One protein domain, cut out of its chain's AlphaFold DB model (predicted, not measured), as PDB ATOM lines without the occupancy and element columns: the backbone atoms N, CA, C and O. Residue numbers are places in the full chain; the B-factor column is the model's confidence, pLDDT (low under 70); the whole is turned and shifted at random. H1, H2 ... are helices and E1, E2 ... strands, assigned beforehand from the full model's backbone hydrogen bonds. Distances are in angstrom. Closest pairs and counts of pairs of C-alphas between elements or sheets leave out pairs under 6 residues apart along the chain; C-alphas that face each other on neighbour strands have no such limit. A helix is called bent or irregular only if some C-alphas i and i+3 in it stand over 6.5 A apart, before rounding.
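This is residues 115 to 188 of the 281 residues of the protein "R2K_3 domain-containing protein" of Lactobacillus rhamnosus LMS2-1 (UniProt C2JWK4). A small sheet of three strands, E1, E3 and E2 in that order, has the long helix H3 and the shorter H1 over one face, nearly at right angles to each other; the short H2 packs on H3. The printed part has 74 residues with three named helices and three named strands, in the order E1 H1 E2 H2 H3 E3; the sheet is antiparallel and the class is mixed. It is compact, with a radius of gyration of the C-alphas of 10.6 A and spans of 30 by 25 by 18 A.

Look first at E3, residues 183 to 187, the inner strand. E1, residues 115 to 117, is its antiparallel neighbour, with N 115 and O 185 within hydrogen-bond range at 2.9 A. E2, residues 136 to 139, is the other, with N 184 and O 139 at 2.8 A. H1, residues 122 to 129, is on the sheet over E1 and E3, at a height of 9.1 A. E1, H1 and E2 make a split strand-helix-strand unit, with E3 between its strands and a right-handed crossover. H3, residues 161 to 178, is on the same face over E2, also at 9.1 A: two layers, helices on one face of a sheet. Its residues 161 to 165 alone touch H1, about perpendicular at 75 degrees; the closest C-alphas, of Ile 126 and Phe 161, are 6.8 A apart. Its residues 166 to 171 alone touch H2, residues 149 to 152; the closest C-alphas, of Ala 152 and Phe 171, are 4.4 A apart. H2 only grazes the sheet. Every O i to N i+4 pair is within range in H1 and 12 of 14 in H3; H2 is too short for one.

Find C-alpha 115 at (279.539, 234.837, 277.507), where E1 begins its 7.3 A. H1 spans 10.1 A, E2 10.3 A and H2 6.2 A. From C-alpha 161 at (293.605, 241.782, 275.416) H3 runs 24.7 A, with a kink of 31 degrees near residue 172; it is irregular, C-alphas 174 and 177 being 8.9 A apart. E3 ends, after 13.5 A, at C-alpha 187 (279.481, 238.840, 269.559).

The two farthest C-alphas, of Ser 133 and Glu 177, are 30.7 A apart. The printed part has no cut and no long link. Its mean pLDDT is 96.6, and no printed residue is under 70.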
ATOM      1  N   ALA A 115     278.844 235.451 276.390       98.44
ATOM      2  CA  ALA A 115     279.539 234.837 277.507       98.44
ATOM      3  C   ALA A 115     279.694 235.880 278.615       98.44
ATOM      4  O   ALA A 115     279.669 237.082 278.354       98.44
ATOM      5  N   TRP A 116     279.797 235.440 279.862       98.62
ATOM      6  CA  TRP A 116     279.743 236.350 280.999       98.62
ATOM      7  C   TRP A 116     280.557 235.849 282.183       98.62
ATOM      8  O   TRP A 116     280.917 234.671 282.265       98.62
ATOM      9  N   THR A 117     280.814 236.763 283.112       98.62
ATOM     10  CA  THR A 117     281.435 236.472 284.398       98.62
ATOM     11  C   THR A 117     280.976 237.433 285.489       98.62
ATOM     12  O   THR A 117     280.628 238.579 285.216       98.62
ATOM     13  N   THR A 118     280.977 236.954 286.731       98.38
ATOM     14  CA  THR A 118     280.854 237.768 287.948       98.38
ATOM     15  C   THR A 118     282.210 238.053 288.600       98.38
ATOM     16  O   THR A 118     282.282 238.877 289.504       98.38
ATOM     17  N   ASP A 119     283.277 237.375 288.171       98.38
ATOM     18  CA  ASP A 119     284.654 237.666 288.568       98.38
ATOM     19  C   ASP A 119     285.222 238.712 287.602       98.38
ATOM     20  O   ASP A 119     285.455 238.440 286.427       98.38
ATOM     21  N   LEU A 120     285.401 239.936 288.100       98.31
ATOM     22  CA  LEU A 120     285.874 241.071 287.306       98.31
ATOM     23  C   LEU A 120     287.405 241.196 287.290       98.31
ATOM     24  O   LEU A 120     287.929 242.246 286.926       98.31
ATOM     25  N   SER A 121     288.133 240.151 287.691       98.56
ATOM     26  CA  SER A 121     289.583 240.098 287.519       98.56
ATOM     27  C   SER A 121     289.967 239.935 286.048       98.56
ATOM     28  O   SER A 121     289.305 239.232 285.282       98.56
ATOM     29  N   ASP A 122     291.102 240.517 285.658       98.69
ATOM     30  CA  ASP A 122     291.623 240.425 284.288       98.69
ATOM     31  C   ASP A 122     291.763 238.977 283.813       98.69
ATOM     32  O   ASP A 122     291.473 238.664 282.661       98.69
ATOM     33  N   LYS A 123     292.155 238.067 284.715       98.56
ATOM     34  CA  LYS A 123     292.273 236.635 284.422       98.56
ATOM     35  C   LYS A 123     290.950 236.061 283.917       98.56
ATOM     36  O   LYS A 123     290.941 235.327 282.925       98.56
ATOM     37  N   ASP A 124     289.850 236.358 284.599       98.69
ATOM     38  CA  ASP A 124     288.553 235.803 284.240       98.69
ATOM     39  C   ASP A 124     287.920 236.543 283.054       98.69
ATOM     40  O   ASP A 124     287.373 235.909 282.151       98.69
ATOM     41  N   ILE A 125     288.123 237.859 282.960       98.75
ATOM     42  CA  ILE A 125     287.751 238.647 281.778       98.75
ATOM     43  C   ILE A 125     288.431 238.092 280.516       98.75
ATOM     44  O   ILE A 125     287.757 237.840 279.515       98.75
ATOM     45  N   ILE A 126     289.741 237.821 280.561       98.69
ATOM     46  CA  ILE A 126     290.487 237.210 279.449       98.69
ATOM     47  C   ILE A 126     289.947 235.809 279.133       98.69
ATOM     48  O   ILE A 126     289.801 235.452 277.961       98.69
ATOM     49  N   ARG A 127     289.602 235.001 280.145       98.56
ATOM     50  CA  ARG A 127     288.966 233.686 279.933       98.56
ATOM     51  C   ARG A 127     287.655 233.815 279.152       98.56
ATOM     52  O   ARG A 127     287.385 232.982 278.286       98.56
ATOM     53  N   VAL A 128     286.843 234.835 279.431       98.50
ATOM     54  CA  VAL A 128     285.602 235.095 278.687       98.50
ATOM     55  C   VAL A 128     285.894 235.623 277.275       98.50
ATOM     56  O   VAL A 128     285.318 235.108 276.318       98.50
ATOM     57  N   LEU A 129     286.823 236.574 277.114       98.62
ATOM     58  CA  LEU A 129     287.240 237.113 275.807       98.62
ATOM     59  C   LEU A 129     287.749 236.025 274.852       98.62
ATOM     60  O   LEU A 129     287.417 236.044 273.669       98.62
ATOM     61  N   ASN A 130     288.476 235.031 275.370       98.25
ATOM     62  CA  ASN A 130     288.994 233.894 274.599       98.25
ATOM     63  C   ASN A 130     287.913 233.060 273.889       98.25
ATOM     64  O   ASN A 130     288.229 232.262 273.010       98.25
ATOM     65  N   GLN A 131     286.637 233.241 274.228       98.12
ATOM     66  CA  GLN A 131     285.530 232.579 273.539       98.12
ATOM     67  C   GLN A 131     285.167 233.252 272.204       98.12
ATOM     68  O   GLN A 131     284.331 232.718 271.469       98.12
ATOM     69  N   PHE A 132     285.764 234.398 271.863       98.19
ATOM     70  CA  PHE A 132     285.423 235.197 270.684       98.19
ATOM     71  C   PHE A 132     286.647 235.470 269.812       98.19
ATOM     72  O   PHE A 132     287.691 235.878 270.303       98.19
ATOM     73  N   SER A 133     286.507 235.298 268.498       94.62
ATOM     74  CA  SER A 133     287.570 235.557 267.514       94.62
ATOM     75  C   SER A 133     287.401 236.875 266.748       94.62
ATOM     76  O   SER A 133     288.264 237.229 265.951       94.62
ATOM     77  N   GLY A 134     286.290 237.582 266.957       95.06
ATOM     78  CA  GLY A 134     285.912 238.779 266.209       95.06
ATOM     79  C   GLY A 134     285.591 239.976 267.105       95.06
ATOM     80  O   GLY A 134     285.913 239.959 268.300       95.06
ATOM     81  N   PRO A 135     284.960 241.018 266.539       97.62
ATOM     82  CA  PRO A 135     284.489 242.152 267.313       97.62
ATOM     83  C   PRO A 135     283.412 241.727 268.313       97.62
ATOM     84  O   PRO A 135     282.599 240.834 268.051       97.62
ATOM     85  N   VAL A 136     283.400 242.390 269.464       98.50
ATOM     86  CA  VAL A 136     282.452 242.136 270.547       98.50
ATOM     87  C   VAL A 136     281.903 243.439 271.110       98.50
ATOM     88  O   VAL A 136     282.491 244.511 270.968       98.50
ATOM     89  N   THR A 137     280.757 243.333 271.771       97.94
ATOM     90  CA  THR A 137     280.188 244.401 272.595       97.94
ATOM     91  C   THR A 137     280.131 243.963 274.045       97.94
ATOM     92  O   THR A 137     280.049 242.765 274.333       97.94
ATOM     93  N   ILE A 138     280.152 244.930 274.957       98.25
ATOM     94  CA  ILE A 138     280.074 244.672 276.391       98.25
ATOM     95  C   ILE A 138     278.866 245.343 277.032       98.25
ATOM     96  O   ILE A 138     278.411 246.415 276.625       98.25
ATOM     97  N   LYS A 139     278.326 244.679 278.047       97.94
ATOM     98  CA  LYS A 139     277.282 245.200 278.926       97.94
ATOM     99  C   LYS A 139     277.397 244.544 280.293       97.94
ATOM    100  O   LYS A 139     278.138 243.576 280.447       97.94
ATOM    101  N   ASP A 140     276.668 245.055 281.275       97.75
ATOM    102  CA  ASP A 140     276.418 244.279 282.482       97.75
ATOM    103  C   ASP A 140     275.241 243.327 282.225       97.75
ATOM    104  O   ASP A 140     274.808 243.154 281.077       97.75
ATOM    105  N   PHE A 141     274.691 242.678 283.250       97.31
ATOM    106  CA  PHE A 141     273.606 241.719 283.021       97.31
ATOM    107  C   PHE A 141     272.322 242.372 282.479       97.31
ATOM    108  O   PHE A 141     271.443 241.645 282.020       97.31
ATOM    109  N   VAL A 142     272.221 243.705 282.480       94.06
ATOM    110  CA  VAL A 142     271.031 244.470 282.092       94.06
ATOM    111  C   VAL A 142     271.352 245.552 281.059       94.06
ATOM    112  O   VAL A 142     270.769 245.553 279.977       94.06
ATOM    113  N   LYS A 143     272.280 246.471 281.336       91.88
ATOM    114  CA  LYS A 143     272.505 247.710 280.578       91.88
ATOM    115  C   LYS A 143     273.900 247.775 279.969       91.88
ATOM    116  O   LYS A 143     274.883 247.294 280.525       91.88
ATOM    117  N   SER A 144     273.977 248.423 278.812       91.56
ATOM    118  CA  SER A 144     275.230 248.764 278.140       91.56
ATOM    119  C   SER A 144     275.472 250.271 278.154       91.56
ATOM    120  O   SER A 144     274.586 251.062 278.493       91.56
ATOM    121  N   ARG A 145     276.662 250.679 277.711       91.31
ATOM    122  CA  ARG A 145     277.024 252.088 277.506       91.31
ATOM    123  C   ARG A 145     277.200 252.400 276.021       91.31
ATOM    124  O   ARG A 145     278.195 252.981 275.616       91.31
ATOM    125  N   LYS A 146     276.211 252.024 275.195       86.62
ATOM    126  CA  LYS A 146     276.268 252.140 273.718       86.62
ATOM    127  C   LYS A 146     276.590 253.537 273.164       86.62
ATOM    128  O   LYS A 146     277.054 253.648 272.036       86.62
ATOM    129  N   HIS A 147     276.361 254.586 273.951       84.38
ATOM    130  CA  HIS A 147     276.697 255.973 273.613       84.38
ATOM    131  C   HIS A 147     278.201 256.283 273.751       84.38
ATOM    132  O   HIS A 147     278.682 257.266 273.202       84.38
ATOM    133  N   GLU A 148     278.963 255.430 274.436       88.56
ATOM    134  CA  GLU A 148     280.407 255.552 274.651       88.56
ATOM    135  C   GLU A 148     281.154 254.497 273.825       88.56
ATOM    136  O   GLU A 148     281.991 253.751 274.338       88.56
ATOM    137  N   TRP A 149     280.818 254.442 272.529       89.69
ATOM    138  CA  TRP A 149     281.132 253.349 271.602       89.69
ATOM    139  C   TRP A 149     282.551 252.788 271.759       89.69
ATOM    140  O   TRP A 149     282.711 251.626 272.109       89.69
ATOM    141  N   TYR A 150     283.580 253.613 271.570       91.25
ATOM    142  CA  TYR A 150     284.975 253.153 271.578       91.25
ATOM    143  C   TYR A 150     285.608 253.054 272.965       91.25
ATOM    144  O   TYR A 150     286.652 252.431 273.101       91.25
ATOM    145  N   SER A 151     285.022 253.690 273.981       93.38
ATOM    146  CA  SER A 151     285.667 253.801 275.294       93.38
ATOM    147  C   SER A 151     285.084 252.867 276.346       93.38
ATOM    148  O   SER A 151     285.793 252.565 277.297       93.38
ATOM    149  N   ALA A 152     283.839 252.400 276.195       96.06
ATOM    150  CA  ALA A 152     283.185 251.534 277.183       96.06
ATOM    151  C   ALA A 152     282.103 250.603 276.594       96.06
ATOM    152  O   ALA A 152     281.172 250.222 277.306       96.06
ATOM    153  N   PHE A 153     282.159 250.260 275.302       95.56
ATOM    154  CA  PHE A 153     281.117 249.419 274.696       95.56
ATOM    155  C   PHE A 153     281.606 248.444 273.624       95.56
ATOM    156  O   PHE A 153     281.324 247.252 273.720       95.56
ATOM    157  N   TYR A 154     282.296 248.924 272.598       96.75
ATOM    158  CA  TYR A 154     282.692 248.142 271.433       96.75
ATOM    159  C   TYR A 154     284.181 247.809 271.479       96.75
ATOM    160  O   TYR A 154     285.020 248.692 271.654       96.75
ATOM    161  N   ILE A 155     284.509 246.536 271.270       98.12
ATOM    162  CA  ILE A 155     285.879 246.041 271.154       98.12
ATOM    163  C   ILE A 155     286.039 245.453 269.748       98.12
ATOM    164  O   ILE A 155     285.408 244.439 269.444       98.12
ATOM    165  N   PRO A 156     286.883 246.038 268.880       96.44
ATOM    166  CA  PRO A 156     287.016 245.592 267.492       96.44
ATOM    167  C   PRO A 156     287.677 244.216 267.352       96.44
ATOM    168  O   PRO A 156     287.443 243.522 266.365       96.44
ATOM    169  N   ASN A 157     288.504 243.816 268.320       97.00
ATOM    170  CA  ASN A 157     289.178 242.525 268.327       97.00
ATOM    171  C   ASN A 157     289.294 241.990 269.761       97.00
ATOM    172  O   ASN A 157     290.121 242.473 270.534       97.00
ATOM    173  N   ALA A 158     288.504 240.968 270.098       97.12
ATOM    174  CA  ALA A 158     288.516 240.344 271.424       97.12
ATOM    175  C   ALA A 158     289.867 239.701 271.809       97.12
ATOM    176  O   ALA A 158     290.124 239.496 272.993       97.12
ATOM    177  N   GLN A 159     290.735 239.410 270.833       97.19
ATOM    178  CA  GLN A 159     292.058 238.811 271.050       97.19
ATOM    179  C   GLN A 159     293.159 239.852 271.313       97.19
ATOM    180  O   GLN A 159     294.267 239.496 271.710       97.19
ATOM    181  N   ASN A 160     292.876 241.148 271.135       97.50
ATOM    182  CA  ASN A 160     293.760 242.212 271.606       97.50
ATOM    183  C   ASN A 160     293.446 242.517 273.078       97.50
ATOM    184  O   ASN A 160     292.734 243.473 273.382       97.50
ATOM    185  N   PHE A 161     293.959 241.690 273.994       97.81
ATOM    186  CA  PHE A 161     293.605 241.782 275.416       97.81
ATOM    187  C   PHE A 161     293.936 243.133 276.047       97.81
ATOM    188  O   PHE A 161     293.164 243.594 276.875       97.81
ATOM    189  N   SER A 162     295.017 243.801 275.632       97.94
ATOM    190  CA  SER A 162     295.354 245.128 276.161       97.94
ATOM    191  C   SER A 162     294.252 246.145 275.856       97.94
ATOM    192  O   SER A 162     293.764 246.812 276.763       97.94
ATOM    193  N   GLN A 163     293.824 246.232 274.591       97.69
ATOM    194  CA  GLN A 163     292.749 247.142 274.187       97.69
ATOM    195  C   GLN A 163     291.401 246.717 274.781       97.69
ATOM    196  O   GLN A 163     290.618 247.555 275.218       97.69
ATOM    197  N   ALA A 164     291.116 245.415 274.793       98.38
ATOM    198  CA  ALA A 164     289.865 244.896 275.327       98.38
ATOM    199  C   ALA A 164     289.720 245.193 276.827       98.38
ATOM    200  O   ALA A 164     288.659 245.646 277.254       98.38
ATOM    201  N   LEU A 165     290.781 244.981 277.614       98.69
ATOM    202  CA  LEU A 165     290.793 245.270 279.047       98.69
ATOM    203  C   LEU A 165     290.618 246.762 279.323       98.69
ATOM    204  O   LEU A 165     289.821 247.100 280.186       98.69
ATOM    205  N   GLU A 166     291.253 247.649 278.552       98.62
ATOM    206  CA  GLU A 166     291.058 249.098 278.698       98.62
ATOM    207  C   GLU A 166     289.577 249.493 278.551       98.62
ATOM    208  O   GLU A 166     289.010 250.167 279.414       98.62
ATOM    209  N   VAL A 167     288.914 249.017 277.492       98.62
ATOM    210  CA  VAL A 167     287.486 249.282 277.252       98.62
ATOM    211  C   VAL A 167     286.610 248.676 278.357       98.62
ATOM    212  O   VAL A 167     285.640 249.299 278.795       98.62
ATOM    213  N   ILE A 168     286.945 247.475 278.835       98.69
ATOM    214  CA  ILE A 168     286.191 246.775 279.884       98.69
ATOM    215  C   ILE A 168     286.359 247.444 281.248       98.69
ATOM    216  O   ILE A 168     285.368 247.627 281.951       98.69
ATOM    217  N   HIS A 169     287.571 247.850 281.623       98.69
ATOM    218  CA  HIS A 169     287.822 248.576 282.866       98.69
ATOM    219  C   HIS A 169     287.098 249.914 282.862       98.69
ATOM    220  O   HIS A 169     286.389 250.212 283.819       98.69
ATOM    221  N   ASN A 170     287.156 250.663 281.756       98.50
ATOM    222  CA  ASN A 170     286.370 251.885 281.595       98.50
ATOM    223  C   ASN A 170     284.871 251.626 281.782       98.50
ATOM    224  O   ASN A 170     284.200 252.376 282.490       98.50
ATOM    225  N   PHE A 171     284.336 250.560 281.183       98.50
ATOM    226  CA  PHE A 171     282.942 250.167 281.375       98.50
ATOM    227  C   PHE A 171     282.625 249.858 282.845       98.50
ATOM    228  O   PHE A 171     281.677 250.430 283.382       98.50
ATOM    229  N   ILE A 172     283.425 249.018 283.511       98.50
ATOM    230  CA  ILE A 172     283.231 248.633 284.919       98.50
ATOM    231  C   ILE A 172     283.284 249.868 285.825       98.50
ATOM    232  O   ILE A 172     282.371 250.085 286.620       98.50
ATOM    233  N   THR A 173     284.300 250.720 285.665       98.19
ATOM    234  CA  THR A 173     284.449 251.965 286.428       98.19
ATOM    235  C   THR A 173     283.261 252.900 286.218       98.19
ATOM    236  O   THR A 173     282.755 253.469 287.182       98.19
ATOM    237  N   ARG A 174     282.775 253.046 284.979       96.56
ATOM    238  CA  ARG A 174     281.636 253.923 284.666       96.56
ATOM    239  C   ARG A 174     280.295 253.372 285.138       96.56
ATOM    240  O   ARG A 174     279.388 254.163 285.396       96.56
ATOM    241  N   GLN A 175     280.139 252.050 285.229       94.88
ATOM    242  CA  GLN A 175     278.976 251.464 285.895       94.88
ATOM    243  C   GLN A 175     279.040 251.698 287.406       94.88
ATOM    244  O   GLN A 175     278.031 252.090 287.993       94.88
ATOM    245  N   GLY A 176     280.209 251.506 288.025       96.25
ATOM    246  CA  GLY A 176     280.409 251.713 289.460       96.25
ATOM    247  C   GLY A 176     279.379 250.943 290.291       96.25
ATOM    248  O   GLY A 176     279.093 249.776 290.027       96.25
ATOM    249  N   GLU A 177     278.749 251.620 291.249       93.94
ATOM    250  CA  GLU A 177     277.696 251.049 292.106       93.94
ATOM    251  C   GLU A 177     276.429 250.627 291.335       93.94
ATOM    252  O   GLU A 177     275.582 249.889 291.847       93.94
ATOM    253  N   ASN A 178     276.276 251.073 290.084       92.12
ATOM    254  CA  ASN A 178     275.165 250.708 289.204       92.12
ATOM    255  C   ASN A 178     275.410 249.443 288.380       92.12
ATOM    256  O   ASN A 178     274.504 249.039 287.652       92.12
ATOM    257  N   LEU A 179     276.578 248.804 288.502       96.06
ATOM    258  CA  LEU A 179     276.843 247.527 287.847       96.06
ATOM    259  C   LEU A 179     275.867 246.463 288.360       96.06
ATOM    260  O   LEU A 179     275.813 246.176 289.558       96.06
ATOM    261  N   VAL A 180     275.096 245.863 287.449       95.31
ATOM    262  CA  VAL A 180     274.166 244.777 287.790       95.31
ATOM    263  C   VAL A 180     274.766 243.424 287.420       95.31
ATOM    264  O   VAL A 180     274.966 243.107 286.247       95.31
ATOM    265  N   GLY A 181     274.998 242.594 288.437       96.62
ATOM    266  CA  GLY A 181     275.491 241.229 288.279       96.62
ATOM    267  C   GLY A 181     276.980 241.176 287.951       96.62
ATOM    268  O   GLY A 181     277.805 241.087 288.852       96.62
ATOM    269  N   GLY A 182     277.323 241.191 286.667       97.81
ATOM    270  CA  GLY A 182     278.691 240.997 286.195       97.81
ATOM    271  C   GLY A 182     278.888 241.497 284.769       97.81
ATOM    272  O   GLY A 182     278.027 242.180 284.223       97.81
ATOM    273  N   LEU A 183     280.012 241.141 284.155       98.75
ATOM    274  CA  LEU A 183     280.339 241.506 282.780       98.75
ATOM    275  C   LEU A 183     279.752 240.490 281.799       98.75
ATOM    276  O   LEU A 183     279.945 239.286 281.953       98.75
ATOM    277  N   VAL A 184     279.108 240.982 280.745       98.75
ATOM    278  CA  VAL A 184     278.725 240.214 279.559       98.75
ATOM    279  C   VAL A 184     279.542 240.702 278.371       98.75
ATOM    280  O   VAL A 184     279.573 241.897 278.083       98.75
ATOM    281  N   ILE A 185     280.131 239.761 277.640       98.62
ATOM    282  CA  ILE A 185     280.734 239.964 276.324       98.62
ATOM    283  C   ILE A 185     279.845 239.257 275.299       98.62
ATOM    284  O   ILE A 185     279.509 238.081 275.456       98.62
ATOM    285  N   ARG A 186     279.438 239.975 274.253       98.00
ATOM    286  CA  ARG A 186     278.570 239.462 273.186       98.00
ATOM    287  C   ARG A 186     279.251 239.617 271.845       98.00
ATOM    288  O   ARG A 186     279.906 240.632 271.617       98.00
ATOM    289  N   GLU A 187     279.054 238.661 270.944       97.56
ATOM    290  CA  GLU A 187     279.481 238.840 269.559       97.56
ATOM    291  C   GLU A 187     278.846 240.102 268.966       97.56
ATOM    292  O   GLU A 187     277.692 240.438 269.247       97.56
ATOM    293  N   PHE A 188     279.619 240.819 268.161       96.12
ATOM    294  CA  PHE A 188     279.096 241.912 267.366       96.12
ATOM    295  C   PHE A 188     278.683 241.386 265.992       96.12
ATOM    296  O   PHE A 188     279.485 240.764 265.293       96.12
TER     297      PHE A 188